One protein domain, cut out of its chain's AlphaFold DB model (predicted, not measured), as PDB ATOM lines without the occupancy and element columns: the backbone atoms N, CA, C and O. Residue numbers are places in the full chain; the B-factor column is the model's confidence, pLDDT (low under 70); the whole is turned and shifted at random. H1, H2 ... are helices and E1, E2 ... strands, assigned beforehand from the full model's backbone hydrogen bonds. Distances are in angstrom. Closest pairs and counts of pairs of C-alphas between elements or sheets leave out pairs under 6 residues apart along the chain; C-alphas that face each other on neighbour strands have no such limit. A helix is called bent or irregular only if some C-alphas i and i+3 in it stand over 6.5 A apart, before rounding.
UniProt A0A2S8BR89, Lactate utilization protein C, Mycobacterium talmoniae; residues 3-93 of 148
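This is residues 3 to 93 of the 148 residues of the protein "Lactate utilization protein C" of Mycobacterium talmoniae (UniProt A0A2S8BR89). A long-looped hairpin of two strands, E1 and E2, has H1 packed along it, mostly on E2, while H2 and H3 form a loose second part to one side, H3 folding back beside H2. The last stretch, residues 81 to 93, returns from H3 to E1, where residues 87 to 88 pair briefly with residues 3 to 4, parallel. The printed part has 91 residues, with named elements in the order E1 E2 H1 H2 H3, an antiparallel sheet E1 - E2, and a mixed class of helices and strands. It is loose, with a radius of gyration of the C-alphas of 15.5 A and spans of 48 by 34 by 26 A.

E1, residues 3 to 8, begins at C-alpha 3 (212.718, 227.348, 174.969). E2 is residues 20 to 26, 19.6 A long. H1, residues 37 to 52, is 22.6 A long. H2, residues 56 to 66, is irregular: C-alphas 62 and 65 are 7.2 A apart. H3, residues 69 to 80, ends at C-alpha 80 (212.911, 214.531, 177.333).

E1 and E2 are an antiparallel hairpin at 152 degrees, with N 5 and O 23 at 2.8 A, within hydrogen-bond range. The closest C-alphas of E2 and H1 are those of Ala 25 and Ala 46, 5.4 A apart. H2 and H3 are near each other, with 11 pairs of C-alphas within 10 A. H1 and H3 are apart. Every O i to N i+4 pair is within hydrogen-bond range in H1, 6 of 8 in H3 and 1 of 7 in H2, where 6 of 8 O i to N i+3 pairs are.

The C-alphas farthest apart are those of Glu 34 and Pro 68, 48.0 A. The printed part has no cut; the link E1 to E2 is long. Mean pLDDT of the printed part is 79.1, with residue 54 and residues 78 to 93 under 70.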
ATOM      1  N   LEU A   3     211.380 227.116 174.433       82.50
ATOM      2  CA  LEU A   3     212.718 227.348 174.969       82.50
ATOM      3  C   LEU A   3     212.813 226.707 176.354       82.50
ATOM      4  O   LEU A   3     212.068 227.095 177.256       82.50
ATOM      5  N   LEU A   4     213.755 225.783 176.533       81.31
ATOM      6  CA  LEU A   4     214.035 225.188 177.835       81.31
ATOM      7  C   LEU A   4     215.001 226.087 178.610       81.31
ATOM      8  O   LEU A   4     216.104 226.393 178.151       81.31
ATOM      9  N   ILE A   5     214.571 226.516 179.791       79.06
ATOM     10  CA  ILE A   5     215.298 227.439 180.656       79.06
ATOM     11  C   ILE A   5     215.663 226.698 181.934       79.06
ATOM     12  O   ILE A   5     214.797 226.287 182.704       79.06
ATOM     13  N   ALA A   6     216.962 226.566 182.168       79.00
ATOM     14  CA  ALA A   6     217.504 226.053 183.413       79.00
ATOM     15  C   ALA A   6     217.706 227.207 184.405       79.00
ATOM     16  O   ALA A   6     218.394 228.186 184.104       79.00
ATOM     17  N   VAL A   7     217.111 227.098 185.592       79.19
ATOM     18  CA  VAL A   7     217.173 228.113 186.650       79.19
ATOM     19  C   VAL A   7     217.718 227.476 187.920       79.19
ATOM     20  O   VAL A   7     217.221 226.450 188.368       79.19
ATOM     21  N   SER A   8     218.717 228.106 188.537       81.06
ATOM     22  CA  SER A   8     219.142 227.722 189.886       81.06
ATOM     23  C   SER A   8     218.072 228.126 190.907       81.06
ATOM     24  O   SER A   8     217.735 229.313 191.028       81.06
ATOM     25  N   ASP A   9     217.547 227.145 191.642       80.00
ATOM     26  CA  ASP A   9     216.675 227.341 192.808       80.00
ATOM     27  C   ASP A   9     217.463 227.281 194.130       80.00
ATOM     28  O   ASP A   9     216.881 227.435 195.204       80.00
ATOM     29  N   ARG A  10     218.791 227.099 194.060       82.38
ATOM     30  CA  ARG A  10     219.665 226.941 195.224       82.38
ATOM     31  C   ARG A  10     219.566 228.133 196.178       82.38
ATOM     32  O   ARG A  10     219.894 229.266 195.819       82.38
ATOM     33  N   GLY A  11     219.176 227.850 197.417       82.44
ATOM     34  CA  GLY A  11     219.207 228.797 198.530       82.44
ATOM     35  C   GLY A  11     220.556 228.828 199.256       82.44
ATOM     36  O   GLY A  11     221.433 227.990 199.035       82.44
ATOM     37  N   LEU A  12     220.724 229.790 200.166       83.31
ATOM     38  CA  LEU A  12     221.897 229.843 201.040       83.31
ATOM     39  C   LEU A  12     221.922 228.601 201.949       83.31
ATOM     40  O   LEU A  12     220.959 228.346 202.667       83.31
ATOM     41  N   GLY A  13     223.018 227.840 201.917       81.88
ATOM     42  CA  GLY A  13     223.172 226.614 202.708       81.88
ATOM     43  C   GLY A  13     222.540 225.354 202.100       81.88
ATOM     44  O   GLY A  13     222.590 224.302 202.728       81.88
ATOM     45  N   ASP A  14     221.976 225.423 200.890       80.25
ATOM     46  CA  ASP A  14     221.474 224.242 200.181       80.25
ATOM     47  C   ASP A  14     222.642 223.404 199.631       80.25
ATOM     48  O   ASP A  14     223.414 223.869 198.784       80.25
ATOM     49  N   THR A  15     222.756 222.159 200.103       80.81
ATOM     50  CA  THR A  15     223.813 221.196 199.746       80.81
ATOM     51  C   THR A  15     223.351 220.118 198.764       80.81
ATOM     52  O   THR A  15     224.076 219.148 198.538       80.81
ATOM     53  N   ARG A  16     222.151 220.230 198.172       80.25
ATOM     54  CA  ARG A  16     221.680 219.254 197.176       80.25
ATOM     55  C   ARG A  16     222.638 219.215 195.984       80.25
ATOM     56  O   ARG A  16     223.065 220.261 195.490       80.25
ATOM     57  N   ALA A  17     222.926 218.012 195.485       70.19
ATOM     58  CA  ALA A  17     223.746 217.817 194.285       70.19
ATOM     59  C   ALA A  17     223.092 218.444 193.041       70.19
ATOM     60  O   ALA A  17     223.772 219.024 192.201       70.19
ATOM     61  N   HIS A  18     221.759 218.395 192.967       73.94
ATOM     62  CA  HIS A  18     220.971 219.008 191.905       73.94
ATOM     63  C   HIS A  18     219.981 220.015 192.506       73.94
ATOM     64  O   HIS A  18     218.945 219.629 193.042       73.94
ATOM     65  N   ALA A  19     220.327 221.300 192.436       78.94
ATOM     66  CA  ALA A  19     219.479 222.435 192.819       78.94
ATOM     67  C   ALA A  19     219.247 223.310 191.580       78.94
ATOM     68  O   ALA A  19     219.748 224.432 191.451       78.94
ATOM     69  N   MET A  20     218.599 222.694 190.597       78.69
ATOM     70  CA  MET A  20     218.233 223.307 189.335       78.69
ATOM     71  C   MET A  20     216.799 222.915 189.026       78.69
ATOM     72  O   MET A  20     216.424 221.747 189.146       78.69
ATOM     73  N   ALA A  21     216.027 223.898 188.600       79.12
ATOM     74  CA  ALA A  21     214.676 223.730 188.122       79.12
ATOM     75  C   ALA A  21     214.626 224.079 186.631       79.12
ATOM     76  O   ALA A  21     215.388 224.920 186.143       79.12
ATOM     77  N   ILE A  22     213.760 223.390 185.899       78.94
ATOM     78  CA  ILE A  22     213.649 223.515 184.449       78.94
ATOM     79  C   ILE A  22     212.260 224.052 184.122       78.94
ATOM     80  O   ILE A  22     211.261 223.506 184.578       78.94
ATOM     81  N   GLY A  23     212.206 225.121 183.331       81.19
ATOM     82  CA  GLY A  23     210.967 225.686 182.804       81.19
ATOM     83  C   GLY A  23     210.955 225.724 181.290       81.19
ATOM     84  O   GLY A  23     212.007 225.761 180.656       81.19
ATOM     85  N   ASN A  24     209.756 225.788 180.719       83.94
ATOM     86  CA  ASN A  24     209.562 226.012 179.293       83.94
ATOM     87  C   ASN A  24     208.965 227.403 179.063       83.94
ATOM     88  O   ASN A  24     207.925 227.735 179.633       83.94
ATOM     89  N   ALA A  25     209.604 228.201 178.210       87.38
ATOM     90  CA  ALA A  25     209.039 229.441 177.691       87.38
ATOM     91  C   ALA A  25     208.591 229.232 176.244       87.38
ATOM     92  O   ALA A  25     209.402 228.937 175.365       87.38
ATOM     93  N   ASN A  26     207.298 229.416 175.992       87.25
ATOM     94  CA  ASN A  26     206.761 229.378 174.641       87.25
ATOM     95  C   ASN A  26     206.967 230.729 173.963       87.25
ATOM     96  O   ASN A  26     206.522 231.765 174.452       87.25
ATOM     97  N   VAL A  27     207.656 230.693 172.829       86.31
ATOM     98  CA  VAL A  27     208.034 231.864 172.046       86.31
ATOM     99  C   VAL A  27     207.502 231.712 170.627       86.31
ATOM    100  O   VAL A  27     207.650 230.655 170.003       86.31
ATOM    101  N   ASP A  28     206.901 232.783 170.116       85.94
ATOM    102  CA  ASP A  28     206.617 232.940 168.695       85.94
ATOM    103  C   ASP A  28     207.907 233.357 167.969       85.94
ATOM    104  O   ASP A  28     208.394 234.467 168.194       85.94
ATOM    105  N   PRO A  29     208.493 232.493 167.122       83.44
ATOM    106  CA  PRO A  29     209.744 232.795 166.440       83.44
ATOM    107  C   PRO A  29     209.599 233.865 165.348       83.44
ATOM    108  O   PRO A  29     210.615 234.350 164.863       83.44
ATOM    109  N   THR A  30     208.384 234.233 164.931       87.81
ATOM    110  CA  THR A  30     208.187 235.151 163.795       87.81
ATOM    111  C   THR A  30     208.489 236.611 164.131       87.81
ATOM    112  O   THR A  30     208.779 237.394 163.233       87.81
ATOM    113  N   THR A  31     208.474 236.973 165.416       85.69
ATOM    114  CA  THR A  31     208.616 238.365 165.883       85.69
ATOM    115  C   THR A  31     209.999 238.680 166.458       85.69
ATOM    116  O   THR A  31     210.351 239.842 166.653       85.69
ATOM    117  N   VAL A  32     210.825 237.655 166.693       84.50
ATOM    118  CA  VAL A  32     212.052 237.760 167.504       84.50
ATOM    119  C   VAL A  32     213.180 238.566 166.857       84.50
ATOM    120  O   VAL A  32     214.112 238.964 167.551       84.50
ATOM    121  N   THR A  33     213.131 238.801 165.544       86.31
ATOM    122  CA  THR A  33     214.125 239.620 164.831       86.31
ATOM    123  C   THR A  33     213.842 241.117 164.926       86.31
ATOM    124  O   THR A  33     214.739 241.915 164.670       86.31
ATOM    125  N   GLU A  34     212.616 241.495 165.285       89.56
ATOM    126  CA  GLU A  34     212.166 242.889 165.339       89.56
ATOM    127  C   GLU A  34     211.942 243.344 166.783       89.56
ATOM    128  O   GLU A  34     212.395 244.422 167.170       89.56
ATOM    129  N   ASP A  35     211.298 242.503 167.599       87.19
ATOM    130  CA  ASP A  35     210.996 242.803 168.993       87.19
ATOM    131  C   ASP A  35     211.234 241.597 169.911       87.19
ATOM    132  O   ASP A  35     210.675 240.512 169.757       87.19
ATOM    133  N   LEU A  36     212.047 241.816 170.944       90.56
ATOM    134  CA  LEU A  36     212.342 240.824 171.978       90.56
ATOM    135  C   LEU A  36     211.478 240.994 173.232       90.56
ATOM    136  O   LEU A  36     211.647 240.242 174.194       90.56
ATOM    137  N   SER A  37     210.580 241.979 173.280       90.88
ATOM    138  CA  SER A  37     209.769 242.272 174.468       90.88
ATOM    139  C   SER A  37     208.873 241.093 174.844       90.88
ATOM    140  O   SER A  37     208.849 240.705 176.016       90.88
ATOM    141  N   GLY A  38     208.237 240.458 173.851       89.81
ATOM    142  CA  GLY A  38     207.450 239.236 174.037       89.81
ATOM    143  C   GLY A  38     208.283 238.069 174.575       89.81
ATOM    144  O   GLY A  38     207.913 237.450 175.572       89.81
ATOM    145  N   VAL A  39     209.466 237.831 173.997       90.38
ATOM    146  CA  VAL A  39     210.400 236.786 174.462       90.38
ATOM    147  C   VAL A  39     210.819 237.030 175.909       90.38
ATOM    148  O   VAL A  39     210.778 236.127 176.742       90.38
ATOM    149  N   ARG A  40     211.197 238.269 176.242       90.44
ATOM    150  CA  ARG A  40     211.624 238.646 177.597       90.44
ATOM    151  C   ARG A  40     210.498 238.478 178.618       90.44
ATOM    152  O   ARG A  40     210.788 238.122 179.760       90.44
ATOM    153  N   ALA A  41     209.250 238.757 178.237       91.88
ATOM    154  CA  ALA A  41     208.084 238.507 179.081       91.88
ATOM    155  C   ALA A  41     207.889 237.003 179.310       91.88
ATOM    156  O   ALA A  41     207.913 236.572 180.459       91.88
ATOM    157  N   ALA A  42     207.860 236.202 178.240       90.81
ATOM    158  CA  ALA A  42     207.709 234.748 178.326       90.81
ATOM    159  C   ALA A  42     208.803 234.084 179.184       90.81
ATOM    160  O   ALA A  42     208.514 233.214 180.001       90.81
ATOM    161  N   VAL A  43     210.059 234.527 179.050       88.88
ATOM    162  CA  VAL A  43     211.179 234.052 179.880       88.88
ATOM    163  C   VAL A  43     210.977 234.417 181.354       88.88
ATOM    164  O   VAL A  43     211.185 233.569 182.221       88.88
ATOM    165  N   ARG A  44     210.570 235.656 181.666       90.62
ATOM    166  CA  ARG A  44     210.287 236.068 183.055       90.62
ATOM    167  C   ARG A  44     209.154 235.257 183.664       90.62
ATOM    168  O   ARG A  44     209.296 234.807 184.799       90.62
ATOM    169  N   ASP A  45     208.077 235.065 182.915       91.06
ATOM    170  CA  ASP A  45     206.909 234.320 183.375       91.06
ATOM    171  C   ASP A  45     207.263 232.850 183.613       91.06
ATOM    172  O   ASP A  45     206.920 232.305 184.659       91.06
ATOM    173  N   ALA A  46     208.050 232.239 182.721       88.31
ATOM    174  CA  ALA A  46     208.557 230.881 182.905       88.31
ATOM    175  C   ALA A  46     209.448 230.762 184.155       88.31
ATOM    176  O   ALA A  46     209.248 229.863 184.967       88.31
ATOM    177  N   ILE A  47     210.392 231.690 184.364       87.88
ATOM    178  CA  ILE A  47     211.247 231.702 185.566       87.88
ATOM    179  C   ILE A  47     210.405 231.856 186.836       87.88
ATOM    180  O   ILE A  47     210.683 231.200 187.843       87.88
ATOM    181  N   LYS A  48     209.390 232.727 186.811       89.50
ATOM    182  CA  LYS A  48     208.488 232.933 187.945       89.50
ATOM    183  C   LYS A  48     207.689 231.663 188.245       89.50
ATOM    184  O   LYS A  48     207.697 231.214 189.387       89.50
ATOM    185  N   ALA A  49     207.079 231.061 187.226       87.19
ATOM    186  CA  ALA A  49     206.288 229.842 187.364       87.19
ATOM    187  C   ALA A  49     207.111 228.688 187.958       87.19
ATOM    188  O   ALA A  49     206.672 228.043 188.906       87.19
ATOM    189  N   VAL A  50     208.342 228.497 187.471       84.12
ATOM    190  CA  VAL A  50     209.275 227.478 187.978       84.12
ATOM    191  C   VAL A  50     209.615 227.673 189.460       84.12
ATOM    192  O   VAL A  50     209.829 226.701 190.177       84.12
ATOM    193  N   ARG A  51     209.682 228.924 189.935       82.12
ATOM    194  CA  ARG A  51     209.962 229.229 191.347       82.12
ATOM    195  C   ARG A  51     208.749 229.035 192.253       82.12
ATOM    196  O   ARG A  51     208.932 228.710 193.420       82.12
ATOM    197  N   GLU A  52     207.542 229.281 191.747       85.56
ATOM    198  CA  GLU A  52     206.299 229.180 192.523       85.56
ATOM    199  C   GLU A  52     205.785 227.741 192.625       85.56
ATOM    200  O   GLU A  52     205.242 227.362 193.661       85.56
ATOM    201  N   VAL A  53     205.978 226.936 191.576       79.81
ATOM    202  CA  VAL A  53     205.529 225.541 191.519       79.81
ATOM    203  C   VAL A  53     206.725 224.648 191.179       79.81
ATOM    204  O   VAL A  53     206.974 224.379 190.001       79.81
ATOM    205  N   PRO A  54     207.500 224.205 192.186       69.19
ATOM    206  CA  PRO A  54     208.604 223.284 191.966       69.19
ATOM    207  C   PRO A  54     208.094 221.960 191.394       69.19
ATOM    208  O   PRO A  54     207.142 221.376 191.911       69.19
ATOM    209  N   ASP A  55     208.752 221.463 190.351       72.69
ATOM    210  CA  ASP A  55     208.455 220.144 189.804       72.69
ATOM    211  C   ASP A  55     209.054 219.056 190.707       72.69
ATOM    212  O   ASP A  55     210.263 218.804 190.718       72.69
ATOM    213  N   GLU A  56     208.190 218.407 191.489       72.62
ATOM    214  CA  GLU A  56     208.577 217.328 192.400       72.62
ATOM    215  C   GLU A  56     209.156 216.114 191.664       72.62
ATOM    216  O   GLU A  56     209.937 215.363 192.251       72.62
ATOM    217  N   SER A  57     208.864 215.936 190.369       70.62
ATOM    218  CA  SER A  57     209.437 214.840 189.582       70.62
ATOM    219  C   SER A  57     210.958 214.959 189.446       70.62
ATOM    220  O   SER A  57     211.654 213.944 189.366       70.62
ATOM    221  N   LEU A  58     211.511 216.176 189.547       71.94
ATOM    222  CA  LEU A  58     212.955 216.419 189.526       71.94
ATOM    223  C   LEU A  58     213.661 215.897 190.790       71.94
ATOM    224  O   LEU A  58     214.883 215.729 190.784       71.94
ATOM    225  N   GLN A  59     212.927 215.573 191.863       73.94
ATOM    226  CA  GLN A  59     213.507 214.962 193.066       73.94
ATOM    227  C   GLN A  59     214.056 213.552 192.817       73.94
ATOM    228  O   GLN A  59     214.832 213.051 193.629       73.94
ATOM    229  N   ILE A  60     213.703 212.914 191.696       76.12
ATOM    230  CA  ILE A  60     214.262 211.613 191.314       76.12
ATOM    231  C   ILE A  60     215.647 211.731 190.665       76.12
ATOM    232  O   ILE A  60     216.350 210.728 190.552       76.12
ATOM    233  N   LEU A  61     216.075 212.933 190.257       75.75
ATOM    234  CA  LEU A  61     217.362 213.136 189.583       75.75
ATOM    235  C   LEU A  61     218.568 212.622 190.395       75.75
ATOM    236  O   LEU A  61     219.408 211.930 189.818       75.75
ATOM    237  N   PRO A  62     218.657 212.836 191.725       78.56
ATOM    238  CA  PRO A  62     219.713 212.245 192.549       78.56
ATOM    239  C   PRO A  62     219.668 210.712 192.608       78.56
ATOM    240  O   PRO A  62     220.663 210.088 192.970       78.56
ATOM    241  N   LEU A  63     218.531 210.098 192.263       81.44
ATOM    242  CA  LEU A  63     218.355 208.649 192.246       81.44
ATOM    243  C   LEU A  63     218.712 208.015 190.897       81.44
ATOM    244  O   LEU A  63     218.824 206.792 190.836       81.44
ATOM    245  N   ILE A  64     218.960 208.808 189.843       83.19
ATOM    246  CA  ILE A  64     219.382 208.322 188.515       83.19
ATOM    247  C   ILE A  64     220.525 207.294 188.582       83.19
ATOM    248  O   ILE A  64     220.418 206.274 187.898       83.19
ATOM    249  N   PRO A  65     221.584 207.466 189.404       86.44
ATOM    250  CA  PRO A  65     222.653 206.469 189.511       86.44
ATOM    251  C   PRO A  65     222.181 205.081 189.975       86.44
ATOM    252  O   PRO A  65     222.853 204.085 189.707       86.44
ATOM    253  N   PHE A  66     221.033 205.006 190.651       86.38
ATOM    254  CA  PHE A  66     220.422 203.769 191.141       86.38
ATOM    255  C   PHE A  66     219.330 203.226 190.207       86.38
ATOM    256  O   PHE A  66     218.815 202.131 190.439       86.38
ATOM    257  N   VAL A  67     218.977 203.952 189.139       85.25
ATOM    258  CA  VAL A  67     217.983 203.505 188.160       85.25
ATOM    259  C   VAL A  67     218.598 202.413 187.273       85.25
ATOM    260  O   VAL A  67     219.627 202.631 186.628       85.25
ATOM    261  N   PRO A  68     217.983 201.217 187.182       90.44
ATOM    262  CA  PRO A  68     218.485 200.155 186.319       90.44
ATOM    263  C   PRO A  68     218.578 200.607 184.858       90.44
ATOM    264  O   PRO A  68     217.658 201.237 184.337       90.44
ATOM    265  N   ARG A  69     219.625 200.191 184.131       86.25
ATOM    266  CA  ARG A  69     219.834 200.574 182.714       86.25
ATOM    267  C   ARG A  69     218.620 200.333 181.808       86.25
ATOM    268  O   ARG A  69     218.396 201.091 180.876       86.25
ATOM    269  N   ARG A  70     217.828 199.287 182.074       87.12
ATOM    270  CA  ARG A  70     216.601 198.990 181.309       87.12
ATOM    271  C   ARG A  70     215.478 200.001 181.571       87.12
ATOM    272  O   ARG A  70     214.687 200.258 180.674       87.12
ATOM    273  N   ALA A  71     215.431 200.578 182.771       86.06
ATOM    274  CA  ALA A  71     214.470 201.606 183.164       86.06
ATOM    275  C   ALA A  71     214.907 203.022 182.742       86.06
ATOM    276  O   ALA A  71     214.063 203.902 182.621       86.06
ATOM    277  N   MET A  72     216.195 203.235 182.440       83.06
ATOM    278  CA  MET A  72     216.706 204.535 181.983       83.06
ATOM    279  C   MET A  72     216.035 205.044 180.707       83.06
ATOM    280  O   MET A  72     215.865 206.248 180.564       83.06
ATOM    281  N   LYS A  73     215.634 204.155 179.788       79.00
ATOM    282  CA  LYS A  73     214.934 204.566 178.563       79.00
ATOM    283  C   LYS A  73     213.567 205.184 178.874       79.00
ATOM    284  O   LYS A  73     213.268 206.263 178.393       79.00
ATOM    285  N   LEU A  74     212.790 204.525 179.734       78.69
ATOM    286  CA  LEU A  74     211.492 205.027 180.197       78.69
ATOM    287  C   LEU A  74     211.645 206.357 180.940       78.69
ATOM    288  O   LEU A  74     210.843 207.263 180.755       78.69
ATOM    289  N   LEU A  75     212.699 206.485 181.750       77.31
ATOM    290  CA  LEU A  75     213.012 207.732 182.437       77.31
ATOM    291  C   LEU A  75     213.349 208.849 181.439       77.31
ATOM    292  O   LEU A  75     212.807 209.940 181.537       77.31
ATOM    293  N   ALA A  76     214.195 208.573 180.445       73.69
ATOM    294  CA  ALA A  76     214.535 209.541 179.408       73.69
ATOM    295  C   ALA A  76     213.298 210.003 178.624       73.69
ATOM    296  O   ALA A  76     213.147 211.198 178.398       73.69
ATOM    297  N   ASP A  77     212.385 209.090 178.286       70.06
ATOM    298  CA  ASP A  77     211.133 209.430 177.601       70.06
ATOM    299  C   ASP A  77     210.236 210.346 178.463       70.06
ATOM    300  O   ASP A  77     209.577 211.230 177.929       70.06
ATOM    301  N   VAL A  78     210.255 210.212 179.794       68.75
ATOM    302  CA  VAL A  78     209.528 211.113 180.713       68.75
ATOM    303  C   VAL A  78     210.195 212.489 180.825       68.75
ATOM    304  O   VAL A  78     209.505 213.503 180.855       68.75
ATOM    305  N   PHE A  79     211.527 212.543 180.868       66.06
ATOM    306  CA  PHE A  79     212.280 213.789 181.065       66.06
ATOM    307  C   PHE A  79     212.482 214.605 179.782       66.06
ATOM    308  O   PHE A  79     212.615 215.826 179.839       66.06
ATOM    309  N   ILE A  80     212.552 213.936 178.630       61.00
ATOM    310  CA  ILE A  80     212.911 214.531 177.333       61.00
ATOM    311  C   ILE A  80     211.725 214.485 176.358       61.00
ATOM    312  O   ILE A  80     211.693 215.265 175.408       61.00
ATOM    313  N   GLY A  81     210.720 213.634 176.593       51.88
ATOM    314  CA  GLY A  81     209.559 213.428 175.716       51.88
ATOM    315  C   GLY A  81     208.532 214.564 175.690       51.88
ATOM    316  O   GLY A  81     207.343 214.311 175.507       51.88
ATOM    317  N   ALA A  82     208.962 215.818 175.837       53.34
ATOM    318  CA  ALA A  82     208.158 216.950 175.409       53.34
ATOM    319  C   ALA A  82     208.136 216.960 173.871       53.34
ATOM    320  O   ALA A  82     209.171 217.122 173.225       53.34
ATOM    321  N   ALA A  83     206.950 216.781 173.284       49.84
ATOM    322  CA  ALA A  83     206.727 216.691 171.836       49.84
ATOM    323  C   ALA A  83     207.274 217.886 171.018       49.84
ATOM    324  O   ALA A  83     207.410 217.781 169.803       49.84
ATOM    325  N   ASP A  84     207.617 218.992 171.682       59.94
ATOM    326  CA  ASP A  84     208.058 220.245 171.069       59.94
ATOM    327  C   ASP A  84     209.572 220.353 170.805       59.94
ATOM    328  O   ASP A  84     209.996 221.403 170.324       59.94
ATOM    329  N   LEU A  85     210.379 219.311 171.088       64.00
ATOM    330  CA  LEU A  85     211.845 219.295 170.882       64.00
ATOM    331  C   LEU A  85     212.493 220.625 171.313       64.00
ATOM    332  O   LEU A  85     212.948 221.408 170.472       64.00
ATOM    333  N   PRO A  86     212.481 220.933 172.618       68.19
ATOM    334  CA  PRO A  86     212.768 222.276 173.068       68.19
ATOM    335  C   PRO A  86     214.221 222.661 172.789       68.19
ATOM    336  O   PRO A  86     215.153 221.864 172.943       68.19
ATOM    337  N   VAL A  87     214.420 223.920 172.411       69.38
ATOM    338  CA  VAL A  87     215.760 224.470 172.221       69.38
ATOM    339  C   VAL A  87     216.368 224.717 173.598       69.38
ATOM    340  O   VAL A  87     215.761 225.372 174.445       69.38
ATOM    341  N   THR A  88     217.569 224.191 173.824       67.81
ATOM    342  CA  THR A  88     218.374 224.495 175.010       67.81
ATOM    343  C   THR A  88     219.391 225.569 174.664       67.81
ATOM    344  O   THR A  88     220.164 225.433 173.719       67.81
ATOM    345  N   CYS A  89     219.402 226.646 175.446       62.12
ATOM    346  CA  CYS A  89     220.327 227.754 175.253       62.12
ATOM    347  C   CYS A  89     221.243 227.873 176.469       62.12
ATOM    348  O   CYS A  89     220.776 228.007 177.598       62.12
ATOM    349  N   SER A  90     222.553 227.862 176.232       62.56
ATOM    350  CA  SER A  90     223.537 228.240 177.246       62.56
ATOM    351  C   SER A  90     223.862 229.722 177.099       62.56
ATOM    352  O   SER A  90     224.162 230.185 176.000       62.56
ATOM    353  N   ASN A  91     223.816 230.474 178.201       62.84
ATOM    354  CA  ASN A  91     224.317 231.844 178.207       62.84
ATOM    355  C   ASN A  91     225.849 231.814 178.264       62.84
ATOM    356  O   ASN A  91     226.433 231.572 179.317       62.84
ATOM    357  N   VAL A  92     226.480 232.050 177.121       65.12
ATOM    358  CA  VAL A  92     227.940 232.112 176.966       65.12
ATOM    359  C   VAL A  92     228.491 233.536 177.094       65.12
ATOM    360  O   VAL A  92     229.693 233.741 176.961       65.12
ATOM    361  N   GLY A  93     227.632 234.512 177.415       67.06
ATOM    362  CA  GLY A  93     227.998 235.921 177.487       67.06
ATOM    363  C   GLY A  93     228.152 236.558 176.107       67.06
ATOM    364  O   GLY A  93     227.602 236.083 175.114       67.06
TER     365      GLY A  93